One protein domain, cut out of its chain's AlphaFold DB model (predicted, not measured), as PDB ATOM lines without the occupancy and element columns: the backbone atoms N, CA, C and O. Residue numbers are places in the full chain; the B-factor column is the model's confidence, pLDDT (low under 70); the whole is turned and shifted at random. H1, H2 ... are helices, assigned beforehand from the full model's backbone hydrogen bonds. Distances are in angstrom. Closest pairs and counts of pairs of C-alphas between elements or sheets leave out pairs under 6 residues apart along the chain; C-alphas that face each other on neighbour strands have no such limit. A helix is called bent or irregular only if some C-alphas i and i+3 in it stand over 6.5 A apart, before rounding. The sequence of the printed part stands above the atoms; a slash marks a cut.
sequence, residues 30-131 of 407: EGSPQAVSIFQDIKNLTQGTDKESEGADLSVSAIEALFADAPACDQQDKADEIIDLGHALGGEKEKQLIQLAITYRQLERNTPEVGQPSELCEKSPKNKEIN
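This is residues 30 to 131 of the 407 residues of a protein of Rhizophagus irregularis (strain DAOM 181602 / DAOM 197198 / MUCL 43194) (UniProt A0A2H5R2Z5). Four helices form an up-and-down bundle, each running against the one before, with H1 and H2 in one layer and H3 and H4 in the other. Residues 106 to 131 swing past one end and fold back along the H3 and H4 layer. The 102 printed residues have four named helices and no named strand: all helix, compact, radius of gyration of the C-alphas 13.2 A, spans 41 by 27 by 18 A.

H1, residues 33 to 46, and H2, residues 52 to 64, form a hairpin; their closest C-alphas, Thr 46 and Glu 52, are 4.6 A apart. H2 forms another with H3, residues 74 to 89 (closest C-alphas Ala 62 and Lys 78, 5.8 A). H3 and H4, residues 91 to 105, form a third at a shallow tilt of 5 degrees. H4 touches H1, closest C-alphas Lys 93 and Leu 45, 6.3 A. Every O i to N i+4 pair is within hydrogen-bond range in H3, 9 of 10 in H1, 8 of 9 in H2, 10 of 11 in H4.

H1, 20.2 A long, begins at C-alpha 33 (88.227, 118.764, 97.981). H2 is 19.1 A, H3 22.5 A and H4 21.6 A, ending at C-alpha 105 (84.676, 114.785, 83.391).

The printed part has no cut, no long link and no printed residue under 70 in pLDDT.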
ATOM      1  N   GLU A  30      87.489 124.205  91.185       84.88
ATOM      2  CA  GLU A  30      88.867 123.707  91.111       84.88
ATOM      3  C   GLU A  30      89.546 123.572  92.484       84.88
ATOM      4  O   GLU A  30      90.429 122.739  92.667       84.88
ATOM      5  N   GLY A  31      89.113 124.377  93.459       88.75
ATOM      6  CA  GLY A  31      89.556 124.331  94.851       88.75
ATOM      7  C   GLY A  31      88.717 123.405  95.735       88.75
ATOM      8  O   GLY A  31      88.985 123.303  96.934       88.75
ATOM      9  N   SER A  32      87.699 122.733  95.184       90.56
ATOM     10  CA  SER A  32      86.891 121.772  95.938       90.56
ATOM     11  C   SER A  32      87.740 120.565  96.374       90.56
ATOM     12  O   SER A  32      88.647 120.165  95.641       90.56
ATOM     13  N   PRO A  33      87.450 119.919  97.523       94.00
ATOM     14  CA  PRO A  33      88.227 118.764  97.981       94.00
ATOM     15  C   PRO A  33      88.321 117.628  96.951       94.00
ATOM     16  O   PRO A  33      89.356 116.975  96.860       94.00
ATOM     17  N   GLN A  34      87.269 117.422  96.151       93.81
ATOM     18  CA  GLN A  34      87.233 116.412  95.094       93.81
ATOM     19  C   GLN A  34      88.130 116.785  93.905       93.81
ATOM     20  O   GLN A  34      88.911 115.953  93.450       93.81
ATOM     21  N   ALA A  35      88.058 118.030  93.419       95.44
ATOM     22  CA  ALA A  35      88.924 118.492  92.336       95.44
ATOM     23  C   ALA A  35      90.400 118.492  92.772       95.44
ATOM     24  O   ALA A  35      91.260 117.957  92.076       95.44
ATOM     25  N   VAL A  36      90.686 118.993  93.977       96.88
ATOM     26  CA  VAL A  36      92.039 119.011  94.548       96.88
ATOM     27  C   VAL A  36      92.616 117.600  94.700       96.88
ATOM     28  O   VAL A  36      93.792 117.419  94.375       96.88
ATOM     29  N   SER A  37      91.830 116.600  95.130       97.81
ATOM     30  CA  SER A  37      92.318 115.211  95.169       97.81
ATOM     31  C   SER A  37      92.622 114.700  93.762       97.81
ATOM     32  O   SER A  37      93.717 114.198  93.548       97.81
ATOM     33  N   ILE A  38      91.739 114.932  92.782       98.38
ATOM     34  CA  ILE A  38      91.960 114.548  91.380       98.38
ATOM     35  C   ILE A  38      93.300 115.077  90.856       98.38
ATOM     36  O   ILE A  38      94.104 114.311  90.326       98.38
ATOM     37  N   PHE A  39      93.596 116.362  91.051       98.38
ATOM     38  CA  PHE A  39      94.854 116.943  90.573       98.38
ATOM     39  C   PHE A  39      96.079 116.387  91.310       98.38
ATOM     40  O   PHE A  39      97.139 116.207  90.710       98.38
ATOM     41  N   GLN A  40      95.961 116.094  92.607       98.50
ATOM     42  CA  GLN A  40      97.028 115.431  93.362       98.50
ATOM     43  C   GLN A  40      97.241 113.989  92.885       98.50
ATOM     44  O   GLN A  40      98.382 113.589  92.669       98.50
ATOM     45  N   ASP A  41      96.165 113.246  92.642       98.69
ATOM     46  CA  ASP A  41      96.206 111.838  92.260       98.69
ATOM     47  C   ASP A  41      96.807 111.633  90.863       98.69
ATOM     48  O   ASP A  41      97.612 110.717  90.706       98.69
ATOM     49  N   ILE A  42      96.556 112.524  89.888       98.75
ATOM     50  CA  ILE A  42      97.263 112.497  88.586       98.75
ATOM     51  C   ILE A  42      98.787 112.503  88.812       98.75
ATOM     52  O   ILE A  42      99.493 111.639  88.292       98.75
ATOM     53  N   LYS A  43      99.292 113.422  89.649       98.62
ATOM     54  CA  LYS A  43     100.730 113.536  89.961       98.62
ATOM     55  C   LYS A  43     101.256 112.326  90.722       98.62
ATOM     56  O   LYS A  43     102.286 111.772  90.338       98.62
ATOM     57  N   ASN A  44     100.548 111.901  91.768       98.62
ATOM     58  CA  ASN A  44     100.932 110.771  92.615       98.62
ATOM     59  C   ASN A  44     101.023 109.469  91.801       98.62
ATOM     60  O   ASN A  44     101.947 108.678  91.984       98.62
ATOM     61  N   LEU A  45     100.093 109.258  90.863       98.56
ATOM     62  CA  LEU A  45     100.071 108.087  89.988       98.56
ATOM     63  C   LEU A  45     101.200 108.122  88.951       98.56
ATOM     64  O   LEU A  45     101.761 107.069  88.642       98.56
ATOM     65  N   THR A  46     101.608 109.296  88.464       98.62
ATOM     66  CA  THR A  46     102.767 109.427  87.559       98.62
ATOM     67  C   THR A  46     104.127 109.487  88.255       98.62
ATOM     68  O   THR A  46     105.145 109.288  87.594       98.62
ATOM     69  N   GLN A  47     104.181 109.733  89.565       98.12
ATOM     70  CA  GLN A  47     105.444 109.862  90.293       98.12
ATOM     71  C   GLN A  47     106.303 108.588  90.195       98.12
ATOM     72  O   GLN A  47     105.799 107.460  90.270       98.12
ATOM     73  N   GLY A  48     107.611 108.773  90.007       97.56
ATOM     74  CA  GLY A  48     108.590 107.701  89.837       97.56
ATOM     75  C   GLY A  48     108.497 106.964  88.496       97.56
ATOM     76  O   GLY A  48     109.063 105.879  88.371       97.56
ATOM     77  N   THR A  49     107.779 107.510  87.511       97.88
ATOM     78  CA  THR A  49     107.671 106.950  86.151       97.88
ATOM     79  C   THR A  49     108.310 107.877  85.118       97.88
ATOM     80  O   THR A  49     108.554 109.053  85.385       97.88
ATOM     81  N   ASP A  50     108.524 107.380  83.902       97.94
ATOM     82  CA  ASP A  50     108.908 108.197  82.743       97.94
ATOM     83  C   ASP A  50     107.836 109.234  82.344       97.94
ATOM     84  O   ASP A  50     108.118 110.148  81.569       97.94
ATOM     85  N   LYS A  51     106.631 109.140  82.922       98.50
ATOM     86  CA  LYS A  51     105.502 110.060  82.740       98.50
ATOM     87  C   LYS A  51     105.336 111.109  83.844       98.50
ATOM     88  O   LYS A  51     104.356 111.847  83.817       98.50
ATOM     89  N   GLU A  52     106.267 111.225  84.796       98.50
ATOM     90  CA  GLU A  52     106.137 112.151  85.939       98.50
ATOM     91  C   GLU A  52     105.925 113.619  85.521       98.50
ATOM     92  O   GLU A  52     105.038 114.283  86.053       98.50
ATOM     93  N   SER A  53     106.673 114.115  84.525       98.44
ATOM     94  CA  SER A  53     106.481 115.483  84.011       98.44
ATOM     95  C   SER A  53     105.139 115.647  83.294       98.44
ATOM     96  O   SER A  53     104.458 116.645  83.490       98.44
ATOM     97  N   GLU A  54     104.735 114.649  82.503       98.50
ATOM     98  CA  GLU A  54     103.484 114.663  81.733       98.50
ATOM     99  C   GLU A  54     102.263 114.698  82.666       98.50
ATOM    100  O   GLU A  54     101.343 115.480  82.446       98.50
ATOM    101  N   GLY A  55     102.290 113.938  83.768       98.50
ATOM    102  CA  GLY A  55     101.259 114.005  84.809       98.50
ATOM    103  C   GLY A  55     101.263 115.306  85.610       98.50
ATOM    104  O   GLY A  55     100.197 115.783  86.001       98.50
ATOM    105  N   ALA A  56     102.428 115.919  85.836       98.44
ATOM    106  CA  ALA A  56     102.511 117.232  86.472       98.44
ATOM    107  C   ALA A  56     101.880 118.332  85.602       98.44
ATOM    108  O   ALA A  56     101.040 119.088  86.097       98.44
ATOM    109  N   ASP A  57     102.210 118.371  84.310       98.69
ATOM    110  CA  ASP A  57     101.663 119.342  83.355       98.69
ATOM    111  C   ASP A  57     100.159 119.102  83.097       98.69
ATOM    112  O   ASP A  57      99.359 120.047  83.043       98.69
ATOM    113  N   LEU A  58      99.733 117.836  83.023       98.75
ATOM    114  CA  LEU A  58      98.319 117.468  82.908       98.75
ATOM    115  C   LEU A  58      97.525 117.832  84.172       98.75
ATOM    116  O   LEU A  58      96.421 118.360  84.067       98.75
ATOM    117  N   SER A  59      98.096 117.643  85.368       98.62
ATOM    118  CA  SER A  59      97.483 118.090  86.628       98.62
ATOM    119  C   SER A  59      97.238 119.597  86.667       98.62
ATOM    120  O   SER A  59      96.279 120.010  87.318       98.62
ATOM    121  N   VAL A  60      98.100 120.410  86.052       98.31
ATOM    122  CA  VAL A  60      97.937 121.872  86.021       98.31
ATOM    123  C   VAL A  60      96.920 122.274  84.958       98.31
ATOM    124  O   VAL A  60      95.956 122.965  85.271       98.31
ATOM    125  N   SER A  61      97.052 121.780  83.729       98.44
ATOM    126  CA  SER A  61      96.112 122.132  82.654       98.44
ATOM    127  C   SER A  61      94.684 121.602  82.890       98.44
ATOM    128  O   SER A  61      93.714 122.222  82.453       98.44
ATOM    129  N   ALA A  62      94.514 120.523  83.663       98.50
ATOM    130  CA  ALA A  62      93.203 120.060  84.124       98.50
ATOM    131  C   ALA A  62      92.541 121.000  85.160       98.50
ATOM    132  O   ALA A  62      91.310 121.029  85.238       98.50
ATOM    133  N   ILE A  63      93.314 121.786  85.927       97.75
ATOM    134  CA  ILE A  63      92.783 122.867  86.785       97.75
ATOM    135  C   ILE A  63      92.236 123.990  85.902       97.75
ATOM    136  O   ILE A  63      91.100 124.423  86.082       97.75
ATOM    137  N   GLU A  64      93.037 124.430  84.930       97.19
ATOM    138  CA  GLU A  64      92.723 125.561  84.048       97.19
ATOM    139  C   GLU A  64      91.451 125.308  83.225       97.19
ATOM    140  O   GLU A  64      90.603 126.189  83.096       97.19
ATOM    141  N   ALA A  65      91.240 124.072  82.769       97.31
ATOM    142  CA  ALA A  65      90.027 123.655  82.068       97.31
ATOM    143  C   ALA A  65      88.724 123.753  82.906       97.31
ATOM    144  O   ALA A  65      87.624 123.746  82.341       97.31
ATOM    145  N   LEU A  66      88.805 123.888  84.239       95.44
ATOM    146  CA  LEU A  66      87.641 124.171  85.095       95.44
ATOM    147  C   LEU A  66      87.327 125.670  85.237       95.44
ATOM    148  O   LEU A  66      86.307 126.021  85.839       95.44
ATOM    149  N   PHE A  67      88.158 126.564  84.696       93.88
ATOM    150  CA  PHE A  67      87.912 128.005  84.750       93.88
ATOM    151  C   PHE A  67      86.725 128.423  83.869       93.88
ATOM    152  O   PHE A  67      86.359 127.752  82.900       93.88
ATOM    153  N   ALA A  68      86.117 129.558  84.225       91.19
ATOM    154  CA  ALA A  68      84.892 130.070  83.606       91.19
ATOM    155  C   ALA A  68      85.096 130.651  82.196       91.19
ATOM    156  O   ALA A  68      84.123 130.861  81.476       91.19
ATOM    157  N   ASP A  69      86.342 130.938  81.823       91.88
ATOM    158  CA  ASP A  69      86.776 131.441  80.519       91.88
ATOM    159  C   ASP A  69      87.470 130.376  79.653       91.88
ATOM    160  O   ASP A  69      87.765 130.641  78.487       91.88
ATOM    161  N   ALA A  70      87.686 129.163  80.176       94.88
ATOM    162  CA  ALA A  70      88.196 128.055  79.376       94.88
ATOM    163  C   ALA A  70      87.165 127.622  78.301       94.88
ATOM    164  O   ALA A  70      85.950 127.677  78.548       94.88
ATOM    165  N   PRO A  71      87.604 127.173  77.111       95.88
ATOM    166  CA  PRO A  71      86.718 126.650  76.074       95.88
ATOM    167  C   PRO A  71      85.815 125.499  76.551       95.88
ATOM    168  O   PRO A  71      86.174 124.713  77.428       95.88
ATOM    169  N   ALA A  72      84.637 125.361  75.931       94.88
ATOM    170  CA  ALA A  72      83.602 124.392  76.318       94.88
ATOM    171  C   ALA A  72      84.072 122.923  76.375       94.88
ATOM    172  O   ALA A  72      83.547 122.135  77.164       94.88
ATOM    173  N   CYS A  73      85.057 122.551  75.553       97.44
ATOM    174  CA  CYS A  73      85.552 121.178  75.439       97.44
ATOM    175  C   CYS A  73      86.807 120.859  76.254       97.44
ATOM    176  O   CYS A  73      87.122 119.679  76.384       97.44
ATOM    177  N   ASP A  74      87.488 121.838  76.851       98.12
ATOM    178  CA  ASP A  74      88.810 121.606  77.452       98.12
ATOM    179  C   ASP A  74      88.770 120.572  78.586       98.12
ATOM    180  O   ASP A  74      89.620 119.690  78.650       98.12
ATOM    181  N   GLN A  75      87.735 120.581  79.431       98.12
ATOM    182  CA  GLN A  75      87.565 119.569  80.483       98.12
ATOM    183  C   GLN A  75      87.336 118.156  79.912       98.12
ATOM    184  O   GLN A  75      87.704 117.162  80.537       98.12
ATOM    185  N   GLN A  76      86.721 118.032  78.733       98.62
ATOM    186  CA  GLN A  76      86.579 116.731  78.081       98.62
ATOM    187  C   GLN A  76      87.905 116.270  77.493       98.62
ATOM    188  O   GLN A  76      88.303 115.133  77.717       98.62
ATOM    189  N   ASP A  77      88.603 117.169  76.806       98.62
ATOM    190  CA  ASP A  77      89.885 116.874  76.175       98.62
ATOM    191  C   ASP A  77      90.948 116.529  77.236       98.62
ATOM    192  O   ASP A  77      91.716 115.587  77.051       98.62
ATOM    193  N   LYS A  78      90.911 117.169  78.414       98.81
ATOM    194  CA  LYS A  78      91.738 116.782  79.569       98.81
ATOM    195  C   LYS A  78      91.308 115.466  80.219       98.81
ATOM    196  O   LYS A  78      92.175 114.718  80.658       98.81
ATOM    197  N   ALA A  79      90.018 115.120  80.236       98.81
ATOM    198  CA  ALA A  79      89.587 113.781  80.651       98.81
ATOM    199  C   ALA A  79      90.100 112.695  79.682       98.81
ATOM    200  O   ALA A  79      90.591 111.658  80.129       98.81
ATOM    201  N   ASP A  80      90.058 112.957  78.372       98.88
ATOM    202  CA  ASP A  80      90.637 112.085  77.346       98.88
ATOM    203  C   ASP A  80      92.161 111.928  77.518       98.88
ATOM    204  O   ASP A  80      92.661 110.803  77.474       98.88
ATOM    205  N   GLU A  81      92.897 113.014  77.786       98.88
ATOM    206  CA  GLU A  81      94.346 112.974  78.060       98.88
ATOM    207  C   GLU A  81      94.694 112.180  79.336       98.88
ATOM    208  O   GLU A  81      95.681 111.444  79.347       98.88
ATOM    209  N   ILE A  82      93.877 112.256  80.398       98.94
ATOM    210  CA  ILE A  82      94.075 111.450  81.622       98.94
ATOM    211  C   ILE A  82      93.914 109.947  81.317       98.94
ATOM    212  O   ILE A  82      94.659 109.126  81.859       98.94
ATOM    213  N   ILE A  83      92.994 109.572  80.421       98.94
ATOM    214  CA  ILE A  83      92.820 108.178  79.975       98.94
ATOM    215  C   ILE A  83      93.997 107.725  79.106       98.94
ATOM    216  O   ILE A  83      94.523 106.634  79.318       98.94
ATOM    217  N   ASP A  84      94.455 108.566  78.175       98.88
ATOM    218  CA  ASP A  84      95.631 108.284  77.340       98.88
ATOM    219  C   ASP A  84      96.888 108.029  78.190       98.88
ATOM    220  O   ASP A  84      97.626 107.069  77.949       98.88
ATOM    221  N   LEU A  85      97.101 108.857  79.216       98.81
ATOM    222  CA  LEU A  85      98.157 108.694  80.215       98.81
ATOM    223  C   LEU A  85      97.992 107.386  81.008       98.81
ATOM    224  O   LEU A  85      98.975 106.686  81.268       98.81
ATOM    225  N   GLY A  86      96.750 107.024  81.345       98.75
ATOM    226  CA  GLY A  86      96.402 105.735  81.936       98.75
ATOM    227  C   GLY A  86      96.838 104.559  81.063       98.75
ATOM    228  O   GLY A  86      97.608 103.714  81.522       98.75
ATOM    229  N   HIS A  87      96.418 104.536  79.796       98.69
ATOM    230  CA  HIS A  87      96.800 103.505  78.824       98.69
ATOM    231  C   HIS A  87      98.323 103.426  78.617       98.69
ATOM    232  O   HIS A  87      98.861 102.336  78.426       98.69
ATOM    233  N   ALA A  88      99.031 104.560  78.665       98.50
ATOM    234  CA  ALA A  88     100.486 104.602  78.520       98.50
ATOM    235  C   ALA A  88     101.238 103.980  79.714       98.50
ATOM    236  O   ALA A  88     102.318 103.421  79.524       98.50
ATOM    237  N   LEU A  89     100.680 104.064  80.927       98.38
ATOM    238  CA  LEU A  89     101.256 103.478  82.146       98.38
ATOM    239  C   LEU A  89     100.860 102.013  82.365       98.38
ATOM    240  O   LEU A  89     101.655 101.233  82.893       98.38
ATOM    241  N   GLY A  90      99.640 101.643  81.975       97.94
ATOM    242  CA  GLY A  90      99.110 100.289  82.102       97.94
ATOM    243  C   GLY A  90      98.777  99.841  83.537       97.94
ATOM    244  O   GLY A  90      99.023 100.525  84.540       97.94
ATOM    245  N   GLY A  91      98.223  98.633  83.644       97.75
ATOM    246  CA  GLY A  91      98.096  97.899  84.909       97.75
ATOM    247  C   GLY A  91      97.084  98.511  85.884       97.75
ATOM    248  O   GLY A  91      95.955  98.817  85.515       97.75
ATOM    249  N   GLU A  92      97.451  98.653  87.162       97.94
ATOM    250  CA  GLU A  92      96.560  99.289  88.150       97.94
ATOM    251  C   GLU A  92      96.491 100.815  87.985       97.94
ATOM    252  O   GLU A  92      95.426 101.398  88.191       97.94
ATOM    253  N   LYS A  93      97.587 101.456  87.548       98.31
ATOM    254  CA  LYS A  93      97.637 102.912  87.322       98.31
ATOM    255  C   LYS A  93      96.687 103.340  86.202       98.31
ATOM    256  O   LYS A  93      95.999 104.344  86.344       98.31
ATOM    257  N   GLU A  94      96.591 102.538  85.142       98.62
ATOM    258  CA  GLU A  94      95.611 102.694  84.060       98.62
ATOM    259  C   GLU A  94      94.173 102.764  84.587       98.62
ATOM    260  O   GLU A  94      93.474 103.748  84.357       98.62
ATOM    261  N   LYS A  95      93.750 101.763  85.370       98.69
ATOM    262  CA  LYS A  95      92.396 101.708  85.950       98.69
ATOM    263  C   LYS A  95      92.114 102.903  86.859       98.69
ATOM    264  O   LYS A  95      91.015 103.453  86.832       98.69
ATOM    265  N   GLN A  96      93.103 103.289  87.666       98.69
ATOM    266  CA  GLN A  96      93.005 104.425  88.579       98.69
ATOM    267  C   GLN A  96      92.834 105.738  87.809       98.69
ATOM    268  O   GLN A  96      91.913 106.490  88.114       98.69
ATOM    269  N   LEU A  97      93.640 105.979  86.768       98.88
ATOM    270  CA  LEU A  97      93.540 107.174  85.925       98.88
ATOM    271  C   LEU A  97      92.243 107.208  85.101       98.88
ATOM    272  O   LEU A  97      91.617 108.261  85.029       98.88
ATOM    273  N   ILE A  98      91.762 106.076  84.577       98.88
ATOM    274  CA  ILE A  98      90.451 105.999  83.904       98.88
ATOM    275  C   ILE A  98      89.315 106.392  84.864       98.88
ATOM    276  O   ILE A  98      88.471 107.223  84.523       98.88
ATOM    277  N   GLN A  99      89.302 105.853  86.087       98.69
ATOM    278  CA  GLN A  99      88.297 106.222  87.089       98.69
ATOM    279  C   GLN A  99      88.409 107.703  87.500       98.69
ATOM    280  O   GLN A  99      87.396 108.364  87.759       98.69
ATOM    281  N   LEU A 100      89.631 108.239  87.528       98.62
ATOM    282  CA  LEU A 100      89.900 109.645  87.804       98.62
ATOM    283  C   LEU A 100      89.364 110.552  86.689       98.62
ATOM    284  O   LEU A 100      88.691 111.533  86.989       98.62
ATOM    285  N   ALA A 101      89.572 110.183  85.423       98.88
ATOM    286  CA  ALA A 101      89.056 110.888  84.251       98.88
ATOM    287  C   ALA A 101      87.522 110.912  84.200       98.88
ATOM    288  O   ALA A 101      86.939 111.966  83.952       98.88
ATOM    289  N   ILE A 102      86.865 109.783  84.495       98.62
ATOM    290  CA  ILE A 102      85.400 109.695  84.627       98.62
ATOM    291  C   ILE A 102      84.899 110.694  85.678       98.62
ATOM    292  O   ILE A 102      83.984 111.474  85.416       98.62
ATOM    293  N   THR A 103      85.543 110.714  86.848       98.06
ATOM    294  CA  THR A 103      85.176 111.612  87.955       98.06
ATOM    295  C   THR A 103      85.435 113.081  87.592       98.06
ATOM    296  O   THR A 103      84.589 113.941  87.825       98.06
ATOM    297  N   TYR A 104      86.580 113.365  86.967       98.44
ATOM    298  CA  TYR A 104      86.982 114.691  86.502       98.44
ATOM    299  C   TYR A 104      86.039 115.250  85.427       98.44
ATOM    300  O   TYR A 104      85.637 116.414  85.508       98.44
ATOM    301  N   ARG A 105      85.617 114.417  84.463       98.12
ATOM    302  CA  ARG A 105      84.676 114.785  83.391       98.12
ATOM    303  C   ARG A 105      83.335 115.278  83.933       98.12
ATOM    304  O   ARG A 105      82.699 116.108  83.284       98.12
ATOM    305  N   GLN A 106      82.932 114.760  85.093       96.19
ATOM    306  CA  GLN A 106      81.669 115.051  85.771       96.19
ATOM    307  C   GLN A 106      81.749 116.209  86.779       96.19
ATOM    308  O   GLN A 106      80.704 116.611  87.285       96.19
ATOM    309  N   LEU A 107      82.929 116.777  87.064       94.81
ATOM    310  CA  LEU A 107      83.034 117.975  87.909       94.81
ATOM    311  C   LEU A 107      82.273 119.157  87.294       94.81
ATOM    312  O   LEU A 107      82.228 119.309  86.073       94.81
ATOM    313  N   GLU A 108      81.730 120.029  88.138       91.94
ATOM    314  CA  GLU A 108      81.193 121.323  87.714       91.94
ATOM    315  C   GLU A 108      82.346 122.285  87.376       91.94
ATOM    316  O   GLU A 108      83.230 122.519  88.204       91.94
ATOM    317  N   ARG A 109      82.320 122.912  86.198       91.81
ATOM    318  CA  ARG A 109      83.197 124.047  85.873       91.81
ATOM    319  C   ARG A 109      82.690 125.321  86.556       91.81
ATOM    320  O   ARG A 109      81.508 125.430  86.885       91.81
ATOM    321  N   ASN A 110      83.579 126.286  86.774       90.62
ATOM    322  CA  ASN A 110      83.181 127.625  87.208       90.62
ATOM    323  C   ASN A 110      82.371 128.317  86.103       90.62
ATOM    324  O   ASN A 110      82.600 128.079  84.918       90.62
ATOM    325  N   THR A 111      81.480 129.237  86.474       88.56
ATOM    326  CA  THR A 111      80.663 129.994  85.513       88.56
ATOM    327  C   THR A 111      80.715 131.506  85.762       88.56
ATOM    328  O   THR A 111      80.957 131.952  86.892       88.56
ATOM    329  N   PRO A 112      80.506 132.339  84.719       84.50
ATOM    330  CA  PRO A 112      80.488 133.795  84.863       84.50
ATOM    331  C   PRO A 112      79.416 134.342  85.817       84.50
ATOM    332  O   PRO A 112      79.579 135.470  86.283       84.50
ATOM    333  N   GLU A 113      78.352 133.586  86.113       81.69
ATOM    334  CA  GLU A 113      77.258 133.943  87.030       81.69
ATOM    335  C   GLU A 113      76.706 132.683  87.747       81.69
ATOM    336  O   GLU A 113      76.577 131.632  87.127       81.69
ATOM    337  N   VAL A 114      76.371 132.759  89.048       76.25
ATOM    338  CA  VAL A 114      75.727 131.649  89.800       76.25
ATOM    339  C   VAL A 114      74.399 131.269  89.158       76.25
ATOM    340  O   VAL A 114      73.576 132.138  88.861       76.25
ATOM    341  N   GLY A 115      74.154 129.967  89.028       75.69
ATOM    342  CA  GLY A 115      72.944 129.427  88.415       75.69
ATOM    343  C   GLY A 115      72.925 129.545  86.888       75.69
ATOM    344  O   GLY A 115      71.910 129.230  86.267       75.69
ATOM    345  N   GLN A 116      74.015 130.016  86.275       83.44
ATOM    346  CA  GLN A 116      74.231 129.879  84.843       83.44
ATOM    347  C   GLN A 116      74.742 128.454  84.568       83.44
ATOM    348  O   GLN A 116      75.755 128.070  85.156       83.44
ATOM    349  N   PRO A 117      74.123 127.680  83.657       86.50
ATOM    350  CA  PRO A 117      74.717 126.434  83.189       86.50
ATOM    351  C   PRO A 117      76.026 126.718  82.435       86.50
ATOM    352  O   PRO A 117      76.165 127.733  81.748       86.50
ATOM    353  N   SER A 118      76.991 125.811  82.555       88.50
ATOM    354  CA  SER A 118      78.207 125.845  81.741       88.50
ATOM    355  C   SER A 118      77.899 125.460  80.298       88.50
ATOM    356  O   SER A 118      77.038 124.622  80.034       88.50
ATOM    357  N   GLU A 119      78.650 126.029  79.359       90.81
ATOM    358  CA  GLU A 119      78.609 125.593  77.966       90.81
ATOM    359  C   GLU A 119      79.083 124.136  77.860       90.81
ATOM    360  O   GLU A 119      80.165 123.784  78.337       90.81
ATOM    361  N   LEU A 120      78.248 123.280  77.267       92.44
ATOM    362  CA  LEU A 120      78.546 121.865  77.077       92.44
ATOM    363  C   LEU A 120      79.396 121.654  75.822       92.44
ATOM    364  O   LEU A 120      79.183 122.277  74.789       92.44
ATOM    365  N   CYS A 121      80.330 120.711  75.904       96.00
ATOM    366  CA  CYS A 121      81.113 120.279  74.756       96.00
ATOM    367  C   CYS A 121      80.256 119.486  73.755       96.00
ATOM    368  O   CYS A 121      79.681 118.460  74.115       96.00
ATOM    369  N   GLU A 122      80.220 119.925  72.494       95.25
ATOM    370  CA  GLU A 122      79.525 119.227  71.395       95.25
ATOM    371  C   GLU A 122      80.400 118.170  70.688       95.25
ATOM    372  O   GLU A 122      79.903 117.323  69.945       95.25
ATOM    373  N   LYS A 123      81.721 118.209  70.905       95.56
ATOM    374  CA  LYS A 123      82.685 117.246  70.354       95.56
ATOM    375  C   LYS A 123      82.480 115.877  71.017       95.56
ATOM    376  O   LYS A 123      82.355 115.790  72.234       95.56
ATOM    377  N   SER A 124      82.507 114.793  70.244       97.12
ATOM    378  CA  SER A 124      82.533 113.435  70.810       97.12
ATOM    379  C   SER A 124      83.858 113.168  71.547       97.12
ATOM    380  O   SER A 124      84.901 113.601  71.048       97.12
ATOM    381  N   PRO A 125      83.854 112.449  72.686       98.19
ATOM    382  CA  PRO A 125      85.088 112.034  73.349       98.19
ATOM    383  C   PRO A 125      85.992 111.192  72.448       98.19
ATOM    384  O   PRO A 125      85.519 110.472  71.562       98.19
ATOM    385  N   LYS A 126      87.300 111.259  72.696       98.50
ATOM    386  CA  LYS A 126      88.295 110.397  72.049       98.50
ATOM    387  C   LYS A 126      88.244 108.981  72.630       98.50
ATOM    388  O   LYS A 126      88.308 108.007  71.877       98.50
ATOM    389  N   ASN A 127      88.144 108.876  73.952       98.56
ATOM    390  CA  ASN A 127      88.168 107.630  74.700       98.56
ATOM    391  C   ASN A 127      86.748 107.212  75.116       98.56
ATOM    392  O   ASN A 127      85.938 107.997  75.615       98.56
ATOM    393  N   LYS A 128      86.425 105.938  74.876       98.00
ATOM    394  CA  LYS A 128      85.066 105.383  75.008       98.00
ATOM    395  C   LYS A 128      84.577 105.326  76.458       98.00
ATOM    396  O   LYS A 128      83.374 105.265  76.692       98.00
ATOM    397  N   GLU A 129      85.506 105.334  77.406       98.38
ATOM    398  CA  GLU A 129      85.309 105.233  78.851       98.38
ATOM    399  C   GLU A 129      84.477 106.403  79.407       98.38
ATOM    400  O   GLU A 129      83.827 106.252  80.440       98.38
ATOM    401  N   ILE A 130      84.454 107.541  78.702       98.25
ATOM    402  CA  ILE A 130      83.675 108.738  79.058       98.25
ATOM    403  C   ILE A 130      82.547 109.055  78.056       98.25
ATOM    404  O   ILE A 130      81.962 110.140  78.098       98.25
ATOM    405  N   ASN A 131      82.192 108.116  77.170       97.44
ATOM    406  CA  ASN A 131      81.067 108.292  76.248       97.44
ATOM    407  C   ASN A 131      79.747 108.506  77.002       97.44
ATOM    408  O   ASN A 131      79.394 107.751  77.904       97.44
TER     409      ASN A 131